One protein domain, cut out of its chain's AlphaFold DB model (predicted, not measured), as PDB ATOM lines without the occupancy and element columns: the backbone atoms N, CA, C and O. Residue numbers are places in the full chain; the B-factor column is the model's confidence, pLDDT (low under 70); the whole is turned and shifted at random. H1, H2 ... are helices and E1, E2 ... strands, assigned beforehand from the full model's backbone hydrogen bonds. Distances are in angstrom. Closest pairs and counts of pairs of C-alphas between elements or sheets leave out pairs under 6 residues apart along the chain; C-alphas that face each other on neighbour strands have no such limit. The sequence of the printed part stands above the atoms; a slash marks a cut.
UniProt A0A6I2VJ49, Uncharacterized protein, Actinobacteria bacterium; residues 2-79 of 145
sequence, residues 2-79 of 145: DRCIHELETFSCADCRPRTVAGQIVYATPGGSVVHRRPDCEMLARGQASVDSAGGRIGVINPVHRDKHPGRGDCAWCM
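What this domain is: This is residues 2 to 79 of the 145 residues of an uncharacterized protein of Actinobacteria bacterium (UniProt A0A6I2VJ49). Little regular structure is present: an elongated, mostly looped chain with a small two-strand ribbon, E1 and E2, between helix H1 towards one end and the unnamed loops of residues 2 to 24 reaching to the other. The printed part has 78 residues, of which 20 are in named elements, in the order E1, H1, E2; the class is mixed, helices and strands, and the sheet E1 - E2 is antiparallel. It is only just loose, close to compact, with a radius of gyration of the C-alphas of 14.0 A and spans of 43 by 24 by 19 A.

Where its parts are: E1, residues 25 to 28, begins at C-alpha 25 (63.920, 18.595, 107.724) and is 10.0 A long. H1, residues 42 to 53, is 16.0 A long. E2, residues 62 to 65, is 9.9 A long and ends at C-alpha 65 (65.147, 17.362, 103.231).

How they stand to each other: E1 and E2 are antiparallel neighbours at 133 degrees, with N 64 and O 26 2.8 A apart, within hydrogen-bond range. The closest C-alphas of E1 and H1, Ala 28 and Leu 44, are 7.8 A apart. In H1 every O i to N i+4 pair is within hydrogen-bond range. Residues 34 to 35 pair with residues 73 to 74, parallel.

The domain as a whole: The C-alphas farthest apart, of Asp 2 and Gly 55, are 43.4 A apart. The printed part has no cut; E1 to H1 is a long link. The pLDDT is under 70 at residues 10 to 12, 14 to 18, 20 and 22.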
ATOM      1  N   ASP A   2      41.472  16.432  93.034       75.31
ATOM      2  CA  ASP A   2      42.126  15.142  93.286       75.31
ATOM      3  C   ASP A   2      41.513  14.482  94.525       75.31
ATOM      4  O   ASP A   2      41.799  14.857  95.670       75.31
ATOM      5  N   ARG A   3      40.626  13.511  94.287       79.56
ATOM      6  CA  ARG A   3      40.160  12.570  95.308       79.56
ATOM      7  C   ARG A   3      41.158  11.423  95.418       79.56
ATOM      8  O   ARG A   3      41.662  10.940  94.408       79.56
ATOM      9  N   CYS A   4      41.443  10.998  96.641       82.06
ATOM     10  CA  CYS A   4      42.289   9.836  96.889       82.06
ATOM     11  C   CYS A   4      41.515   8.518  96.689       82.06
ATOM     12  O   CYS A   4      40.300   8.526  96.489       82.06
ATOM     13  N   ILE A   5      42.203   7.375  96.800       85.38
ATOM     14  CA  ILE A   5      41.587   6.034  96.720       85.38
ATOM     15  C   ILE A   5      40.536   5.767  97.814       85.38
ATOM     16  O   ILE A   5      39.770   4.819  97.698       85.38
ATOM     17  N   HIS A   6      40.489   6.603  98.857       83.00
ATOM     18  CA  HIS A   6      39.498   6.550  99.935       83.00
ATOM     19  C   HIS A   6      38.297   7.478  99.683       83.00
ATOM     20  O   HIS A   6      37.581   7.818 100.616       83.00
ATOM     21  N   GLU A   7      38.125   7.970  98.451       86.12
ATOM     22  CA  GLU A   7      37.033   8.854  98.001       86.12
ATOM     23  C   GLU A   7      36.929  10.226  98.694       86.12
ATOM     24  O   GLU A   7      36.065  11.038  98.356       86.12
ATOM     25  N   LEU A   8      37.857  10.530  99.598       78.88
ATOM     26  CA  LEU A   8      38.019  11.825 100.252       78.88
ATOM     27  C   LEU A   8      38.899  12.764  99.415       78.88
ATOM     28  O   LEU A   8      39.758  12.318  98.645       78.88
ATOM     29  N   GLU A   9      38.737  14.077  99.598       78.75
ATOM     30  CA  GLU A   9      39.696  15.055  99.070       78.75
ATOM     31  C   GLU A   9      41.098  14.775  99.634       78.75
ATOM     32  O   GLU A   9      41.246  14.465 100.817       78.75
ATOM     33  N   THR A  10      42.137  14.883  98.797       69.25
ATOM     34  CA  THR A  10      43.512  14.477  99.154       69.25
ATOM     35  C   THR A  10      44.024  15.117 100.449       69.25
ATOM     36  O   THR A  10      44.667  14.444 101.247       69.25
ATOM     37  N   PHE A  11      43.692  16.384 100.709       67.06
ATOM     38  CA  PHE A  11      44.090  17.085 101.939       67.06
ATOM     39  C   PHE A  11      43.191  16.792 103.153       67.06
ATOM     40  O   PHE A  11      43.578  17.093 104.281       67.06
ATOM     41  N   SER A  12      42.030  16.178 102.931       68.25
ATOM     42  CA  SER A  12      41.046  15.831 103.963       68.25
ATOM     43  C   SER A  12      41.187  14.381 104.436       68.25
ATOM     44  O   SER A  12      40.801  14.052 105.554       68.25
ATOM     45  N   CYS A  13      41.769  13.504 103.617       72.88
ATOM     46  CA  CYS A  13      42.055  12.126 104.003       72.88
ATOM     47  C   CYS A  13      43.230  12.067 104.988       72.88
ATOM     48  O   CYS A  13      44.341  12.457 104.641       72.88
ATOM     49  N   ALA A  14      43.032  11.523 106.191       63.22
ATOM     50  CA  ALA A  14      44.106  11.386 107.178       63.22
ATOM     51  C   ALA A  14      45.285  10.526 106.679       63.22
ATOM     52  O   ALA A  14      46.425  10.771 107.085       63.22
ATOM     53  N   ASP A  15      45.023   9.568 105.784       64.00
ATOM     54  CA  ASP A  15      46.034   8.680 105.203       64.00
ATOM     55  C   ASP A  15      46.764   9.293 104.011       64.00
ATOM     56  O   ASP A  15      47.971   9.098 103.870       64.00
ATOM     57  N   CYS A  16      46.052  10.048 103.172       67.75
ATOM     58  CA  CYS A  16      46.605  10.604 101.936       67.75
ATOM     59  C   CYS A  16      47.080  12.053 102.065       67.75
ATOM     60  O   CYS A  16      47.841  12.505 101.209       67.75
ATOM     61  N   ARG A  17      46.670  12.781 103.114       66.69
ATOM     62  CA  ARG A  17      47.142  14.149 103.332       66.69
ATOM     63  C   ARG A  17      48.658  14.135 103.543       66.69
ATOM     64  O   ARG A  17      49.147  13.331 104.345       66.69
ATOM     65  N   PRO A  18      49.416  15.017 102.871       65.62
ATOM     66  CA  PRO A  18      50.847  15.132 103.110       65.62
ATOM     67  C   PRO A  18      51.106  15.437 104.587       65.62
ATOM     68  O   PRO A  18      50.648  16.454 105.102       65.62
ATOM     69  N   ARG A  19      51.848  14.564 105.275       71.25
ATOM     70  CA  ARG A  19      52.224  14.751 106.692       71.25
ATOM     71  C   ARG A  19      53.488  15.599 106.849       71.25
ATOM     72  O   ARG A  19      54.038  15.729 107.947       71.25
ATOM     73  N   THR A  20      53.972  16.123 105.725       68.44
ATOM     74  CA  THR A  20      55.170  16.942 105.603       68.44
ATOM     75  C   THR A  20      54.982  18.063 104.611       68.44
ATOM     76  O   THR A  20      54.364  17.869 103.563       68.44
ATOM     77  N   VAL A  21      55.635  19.188 104.885       71.88
ATOM     78  CA  VAL A  21      55.767  20.296 103.935       71.88
ATOM     79  C   VAL A  21      57.054  20.164 103.116       71.88
ATOM     80  O   VAL A  21      58.052  19.604 103.577       71.88
ATOM     81  N   ALA A  22      57.045  20.686 101.887       69.56
ATOM     82  CA  ALA A  22      58.249  20.757 101.060       69.56
ATOM     83  C   ALA A  22      59.360  21.531 101.793       69.56
ATOM     84  O   ALA A  22      59.095  22.543 102.441       69.56
ATOM     85  N   GLY A  23      60.600  21.039 101.727       75.25
ATOM     86  CA  GLY A  23      61.737  21.632 102.431       75.25
ATOM     87  C   GLY A  23      61.842  21.280 103.919       75.25
ATOM     88  O   GLY A  23      62.858  21.615 104.530       75.25
ATOM     89  N   GLN A  24      60.868  20.572 104.508       85.56
ATOM     90  CA  GLN A  24      60.942  20.134 105.904       85.56
ATOM     91  C   GLN A  24      62.146  19.215 106.142       85.56
ATOM     92  O   GLN A  24      62.364  18.245 105.410       85.56
ATOM     93  N   ILE A  25      62.890  19.500 107.214       91.00
ATOM     94  CA  ILE A  25      63.920  18.595 107.724       91.00
ATOM     95  C   ILE A  25      63.242  17.420 108.428       91.00
ATOM     96  O   ILE A  25      62.490  17.594 109.388       91.00
ATOM     97  N   VAL A  26      63.533  16.223 107.939       93.50
ATOM     98  CA  VAL A  26      63.129  14.934 108.504       93.50
ATOM     99  C   VAL A  26      64.374  14.085 108.749       93.50
ATOM    100  O   VAL A  26      65.482  14.457 108.379       93.50
ATOM    101  N   TYR A  27      64.211  12.935 109.382       95.69
ATOM    102  CA  TYR A  27      65.291  12.046 109.778       95.69
ATOM    103  C   TYR A  27      65.104  10.692 109.126       95.69
ATOM    104  O   TYR A  27      64.003  10.138 109.123       95.69
ATOM    105  N   ALA A  28      66.180  10.144 108.581       94.62
ATOM    106  CA  ALA A  28      66.145   8.806 108.026       94.62
ATOM    107  C   ALA A  28      67.526   8.155 108.031       94.62
ATOM    108  O   ALA A  28      68.557   8.824 108.098       94.62
ATOM    109  N   THR A  29      67.540   6.832 107.927       94.50
ATOM    110  CA  THR A  29      68.762   6.046 107.751       94.50
ATOM    111  C   THR A  29      69.027   5.774 106.263       94.50
ATOM    112  O   THR A  29      68.095   5.786 105.438       94.50
ATOM    113  N   PRO A  30      70.286   5.528 105.859       91.81
ATOM    114  CA  PRO A  30      70.596   4.950 104.554       91.81
ATOM    115  C   PRO A  30      69.837   3.630 104.350       91.81
ATOM    116  O   PRO A  30      69.779   2.807 105.257       91.81
ATOM    117  N   GLY A  31      69.220   3.444 103.180       88.38
ATOM    118  CA  GLY A  31      68.431   2.241 102.867       88.38
ATOM    119  C   GLY A  31      67.049   2.138 103.533       88.38
ATOM    120  O   GLY A  31      66.265   1.282 103.136       88.38
ATOM    121  N   GLY A  32      66.705   3.008 104.489       91.50
ATOM    122  CA  GLY A  32      65.372   3.031 105.100       91.50
ATOM    123  C   GLY A  32      64.272   3.442 104.113       91.50
ATOM    124  O   GLY A  32      64.452   4.373 103.325       91.50
ATOM    125  N   SER A  33      63.115   2.779 104.182       92.44
ATOM    126  CA  SER A  33      61.947   3.037 103.321       92.44
ATOM    127  C   SER A  33      61.044   4.169 103.818       92.44
ATOM    128  O   SER A  33      60.113   4.570 103.122       92.44
ATOM    129  N   VAL A  34      61.309   4.688 105.017       92.69
ATOM    130  CA  VAL A  34      60.452   5.645 105.715       92.69
ATOM    131  C   VAL A  34      61.275   6.821 106.246       92.69
ATOM    132  O   VAL A  34      62.456   6.670 106.571       92.69
ATOM    133  N   VAL A  35      60.658   8.002 106.324       93.81
ATOM    134  CA  VAL A  35      61.194   9.191 107.003       93.81
ATOM    135  C   VAL A  35      60.488   9.446 108.336       93.81
ATOM    136  O   VAL A  35      59.316   9.115 108.525       93.81
ATOM    137  N   HIS A  36      61.203  10.068 109.268       93.44
ATOM    138  CA  HIS A  36      60.746  10.338 110.626       93.44
ATOM    139  C   HIS A  36      60.835  11.834 110.947       93.44
ATOM    140  O   HIS A  36      61.790  12.496 110.565       93.44
ATOM    141  N   ARG A  37      59.886  12.381 111.712       90.00
ATOM    142  CA  ARG A  37      59.913  13.788 112.162       90.00
ATOM    143  C   ARG A  37      61.020  14.050 113.180       90.00
ATOM    144  O   ARG A  37      61.445  15.184 113.358       90.00
ATOM    145  N   ARG A  38      61.459  12.997 113.871       88.38
ATOM    146  CA  ARG A  38      62.392  13.064 114.993       88.38
ATOM    147  C   ARG A  38      63.480  11.994 114.875       88.38
ATOM    148  O   ARG A  38      63.156  10.880 114.447       88.38
ATOM    149  N   PRO A  39      64.722  12.284 115.303       91.31
ATOM    150  CA  PRO A  39      65.815  11.314 115.264       91.31
ATOM    151  C   PRO A  39      65.666  10.227 116.336       91.31
ATOM    152  O   PRO A  39      66.159   9.122 116.159       91.31
ATOM    153  N   ASP A  40      64.953  10.516 117.422       89.12
ATOM    154  CA  ASP A  40      64.703   9.618 118.554       89.12
ATOM    155  C   ASP A  40      63.359   8.870 118.437       89.12
ATOM    156  O   ASP A  40      62.810   8.373 119.420       89.12
ATOM    157  N   CYS A  41      62.787   8.795 117.230       89.94
ATOM    158  CA  CYS A  41      61.539   8.076 117.011       89.94
ATOM    159  C   CYS A  41      61.711   6.582 117.332       89.94
ATOM    160  O   CYS A  41      62.491   5.894 116.679       89.94
ATOM    161  N   GLU A  42      60.924   6.036 118.264       87.38
ATOM    162  CA  GLU A  42      60.987   4.602 118.589       87.38
ATOM    163  C   GLU A  42      60.812   3.676 117.373       87.38
ATOM    164  O   GLU A  42      61.451   2.631 117.318       87.38
ATOM    165  N   MET A  43      60.004   4.035 116.368       89.56
ATOM    166  CA  MET A  43      59.883   3.207 115.156       89.56
ATOM    167  C   MET A  43      61.176   3.179 114.336       89.56
ATOM    168  O   MET A  43      61.482   2.158 113.725       89.56
ATOM    169  N   LEU A  44      61.949   4.268 114.361       92.44
ATOM    170  CA  LEU A  44      63.284   4.309 113.775       92.44
ATOM    171  C   LEU A  44      64.214   3.376 114.561       92.44
ATOM    172  O   LEU A  44      64.817   2.479 113.973       92.44
ATOM    173  N   ALA A  45      64.267   3.535 115.888       91.75
ATOM    174  CA  ALA A  45      65.103   2.711 116.762       91.75
ATOM    175  C   ALA A  45      64.782   1.210 116.627       91.75
ATOM    176  O   ALA A  45      65.684   0.385 116.521       91.75
ATOM    177  N   ARG A  46      63.493   0.852 116.545       90.75
ATOM    178  CA  ARG A  46      63.041  -0.521 116.274       90.75
ATOM    179  C   ARG A  46      63.504  -1.021 114.911       90.75
ATOM    180  O   ARG A  46      63.968  -2.148 114.823       90.75
ATOM    181  N   GLY A  47      63.404  -0.199 113.867       92.00
ATOM    182  CA  GLY A  47      63.914  -0.550 112.542       92.00
ATOM    183  C   GLY A  47      65.415  -0.851 112.561       92.00
ATOM    184  O   GLY A  47      65.837  -1.870 112.020       92.00
ATOM    185  N   GLN A  48      66.208  -0.018 113.242       94.06
ATOM    186  CA  GLN A  48      67.643  -0.266 113.433       94.06
ATOM    187  C   GLN A  48      67.904  -1.554 114.222       94.06
ATOM    188  O   GLN A  48      68.728  -2.355 113.793       94.06
ATOM    189  N   ALA A  49      67.169  -1.799 115.311       94.19
ATOM    190  CA  ALA A  49      67.301  -3.026 116.096       94.19
ATOM    191  C   ALA A  49      66.942  -4.290 115.289       94.19
ATOM    192  O   ALA A  49      67.594  -5.322 115.444       94.19
ATOM    193  N   SER A  50      65.946  -4.218 114.399       93.19
ATOM    194  CA  SER A  50      65.592  -5.328 113.505       93.19
ATOM    195  C   SER A  50      66.690  -5.622 112.483       93.19
ATOM    196  O   SER A  50      66.974  -6.787 112.218       93.19
ATOM    197  N   VAL A  51      67.318  -4.583 111.921       93.31
ATOM    198  CA  VAL A  51      68.470  -4.738 111.016       93.31
ATOM    199  C   VAL A  51      69.642  -5.382 111.753       93.31
ATOM    200  O   VAL A  51      70.220  -6.334 111.240       93.31
ATOM    201  N   ASP A  52      69.952  -4.901 112.956       95.38
ATOM    202  CA  ASP A  52      71.025  -5.438 113.800       95.38
ATOM    203  C   ASP A  52      70.785  -6.914 114.159       95.38
ATOM    204  O   ASP A  52      71.643  -7.767 113.945       95.38
ATOM    205  N   SER A  53      69.561  -7.254 114.582       94.50
ATOM    206  CA  SER A  53      69.165  -8.634 114.912       94.50
ATOM    207  C   SER A  53      69.229  -9.586 113.712       94.50
ATOM    208  O   SER A  53      69.424 -10.786 113.885       94.50
ATOM    209  N   ALA A  54      69.079  -9.067 112.491       94.25
ATOM    210  CA  ALA A  54      69.247  -9.828 111.254       94.25
ATOM    211  C   ALA A  54      70.722  -9.939 110.803       94.25
ATOM    212  O   ALA A  54      70.992 -10.454 109.719       94.25
ATOM    213  N   GLY A  55      71.677  -9.444 111.602       95.56
ATOM    214  CA  GLY A  55      73.109  -9.417 111.281       95.56
ATOM    215  C   GLY A  55      73.510  -8.303 110.307       95.56
ATOM    216  O   GLY A  55      74.618  -8.315 109.767       95.56
ATOM    217  N   GLY A  56      72.614  -7.351 110.044       93.56
ATOM    218  CA  GLY A  56      72.887  -6.178 109.224       93.56
ATOM    219  C   GLY A  56      73.660  -5.099 109.984       93.56
ATOM    220  O   GLY A  56      73.807  -5.136 111.200       93.56
ATOM    221  N   ARG A  57      74.148  -4.086 109.260       93.06
ATOM    222  CA  ARG A  57      74.810  -2.921 109.867       93.06
ATOM    223  C   ARG A  57      73.811  -1.789 110.073       93.06
ATOM    224  O   ARG A  57      73.170  -1.356 109.115       93.06
ATOM    225  N   ILE A  58      73.728  -1.270 111.295       94.19
ATOM    226  CA  ILE A  58      72.911  -0.091 111.592       94.19
ATOM    227  C   ILE A  58      73.459   1.146 110.866       94.19
ATOM    228  O   ILE A  58      74.637   1.487 110.957       94.19
ATOM    229  N   GLY A  59      72.595   1.817 110.106       91.81
ATOM    230  CA  GLY A  59      72.937   3.063 109.426       91.81
ATOM    231  C   GLY A  59      72.820   4.270 110.356       91.81
ATOM    232  O   GLY A  59      71.947   4.299 111.224       91.81
ATOM    233  N   VAL A  60      73.657   5.286 110.136       94.75
ATOM    234  CA  VAL A  60      73.575   6.573 110.849       94.75
ATOM    235  C   VAL A  60      72.241   7.262 110.549       94.75
ATOM    236  O   VAL A  60      71.736   7.202 109.426       94.75
ATOM    237  N   ILE A  61      71.672   7.919 111.556       96.56
ATOM    238  CA  ILE A  61      70.465   8.736 111.418       96.56
ATOM    239  C   ILE A  61      70.877  10.115 110.921       96.56
ATOM    240  O   ILE A  61      71.562  10.843 111.634       96.56
ATOM    241  N   ASN A  62      70.443  10.481 109.717       95.06
ATOM    242  CA  ASN A  62      70.797  11.759 109.111       95.06
ATOM    243  C   ASN A  62      69.583  12.690 109.036       95.06
ATOM    244  O   ASN A  62      68.495  12.225 108.674       95.06
ATOM    245  N   PRO A  63      69.757  13.996 109.312       95.50
ATOM    246  CA  PRO A  63      68.788  14.996 108.897       95.50
ATOM    247  C   PRO A  63      68.813  15.111 107.367       95.50
ATOM    248  O   PRO A  63      69.874  15.227 106.752       95.50
ATOM    249  N   VAL A  64      67.642  15.068 106.744       92.69
ATOM    250  CA  VAL A  64      67.463  15.149 105.293       92.69
ATOM    251  C   VAL A  64      66.272  16.036 104.950       92.69
ATOM    252  O   VAL A  64      65.323  16.153 105.721       92.69
ATOM    253  N   HIS A  65      66.300  16.642 103.769       90.88
ATOM    254  CA  HIS A  65      65.147  17.362 103.231       90.88
ATOM    255  C   HIS A  65      64.137  16.373 102.648       90.88
ATOM    256  O   HIS A  65      64.498  15.534 101.817       90.88
ATOM    257  N   ARG A  66      62.870  16.463 103.068       87.94
ATOM    258  CA  ARG A  66      61.808  15.533 102.650       87.94
ATOM    259  C   ARG A  66      61.633  15.443 101.130       87.94
ATOM    260  O   ARG A  66      61.436  14.346 100.603       87.94
ATOM    261  N   ASP A  67      61.714  16.577 100.446       86.88
ATOM    262  CA  ASP A  67      61.569  16.737  98.994       86.88
ATOM    263  C   ASP A  67      62.672  16.025  98.199       86.88
ATOM    264  O   ASP A  67      62.442  15.617  97.064       86.88
ATOM    265  N   LYS A  68      63.834  15.767  98.812       87.00
ATOM    266  CA  LYS A  68      64.921  14.986  98.197       87.00
ATOM    267  C   LYS A  68      64.730  13.472  98.318       87.00
ATOM    268  O   LYS A  68      65.528  12.707  97.781       87.00
ATOM    269  N   HIS A  69      63.682  13.026  99.010       86.94
ATOM    270  CA  HIS A  69      63.386  11.610  99.237       86.94
ATOM    271  C   HIS A  69      61.918  11.252  98.931       86.94
ATOM    272  O   HIS A  69      61.251  10.647  99.773       86.94
ATOM    273  N   PRO A  70      61.390  11.573  97.733       81.44
ATOM    274  CA  PRO A  70      59.973  11.378  97.411       81.44
ATOM    275  C   PRO A  70      59.530   9.906  97.458       81.44
ATOM    276  O   PRO A  70      58.389   9.634  97.803       81.44
ATOM    277  N   GLY A  71      60.433   8.953  97.196       86.62
ATOM    278  CA  GLY A  71      60.135   7.513  97.231       86.62
ATOM    279  C   GLY A  71      60.058   6.883  98.628       86.62
ATOM    280  O   GLY A  71      59.821   5.684  98.731       86.62
ATOM    281  N   ARG A  72      60.293   7.649  99.700       89.81
ATOM    282  CA  ARG A  72      60.151   7.158 101.079       89.81
ATOM    283  C   ARG A  72      58.772   7.511 101.624       89.81
ATOM    284  O   ARG A  72      58.300   8.631 101.424       89.81
ATOM    285  N   GLY A  73      58.156   6.567 102.331       88.81
ATOM    286  CA  GLY A  73      56.906   6.794 103.055       88.81
ATOM    287  C   GLY A  73      57.115   7.623 104.324       88.81
ATOM    288  O   GLY A  73      58.238   7.790 104.798       88.81
ATOM    289  N   ASP A  74      56.027   8.117 104.903       89.25
ATOM    290  CA  ASP A  74      56.055   8.852 106.167       89.25
ATOM    291  C   ASP A  74      55.827   7.891 107.342       89.25
ATOM    292  O   ASP A  74      54.975   7.003 107.290       89.25
ATOM    293  N   CYS A  75      56.582   8.048 108.431       89.69
ATOM    294  CA  CYS A  75      56.393   7.210 109.610       89.69
ATOM    295  C   CYS A  75      55.017   7.464 110.235       89.69
ATOM    296  O   CYS A  75      54.802   8.501 110.859       89.69
ATOM    297  N   ALA A  76      54.122   6.476 110.162       84.75
ATOM    298  CA  ALA A  76      52.768   6.561 110.718       84.75
ATOM    299  C   ALA A  76      52.727   6.964 112.205       84.75
ATOM    300  O   ALA A  76      51.739   7.527 112.665       84.75
ATOM    301  N   TRP A  77      53.810   6.712 112.952       85.94
ATOM    302  CA  TRP A  77      53.924   7.079 114.359       85.94
ATOM    303  C   TRP A  77      54.239   8.563 114.570       85.94
ATOM    304  O   TRP A  77      53.397   9.314 115.054       85.94
ATOM    305  N   CYS A  78      55.450   8.999 114.210       86.50
ATOM    306  CA  CYS A  78      55.922  10.354 114.517       86.50
ATOM    307  C   CYS A  78      55.506  11.410 113.485       86.50
ATOM    308  O   CYS A  78      55.782  12.586 113.696       86.50
ATOM    309  N   MET A  79      54.903  10.999 112.366       85.81
ATOM    310  CA  MET A  79      54.350  11.906 111.352       85.81
ATOM    311  C   MET A  79      52.843  12.107 111.534       85.81
ATOM    312  O   MET A  79      52.209  12.813 110.755       85.81
TER     313      MET A  79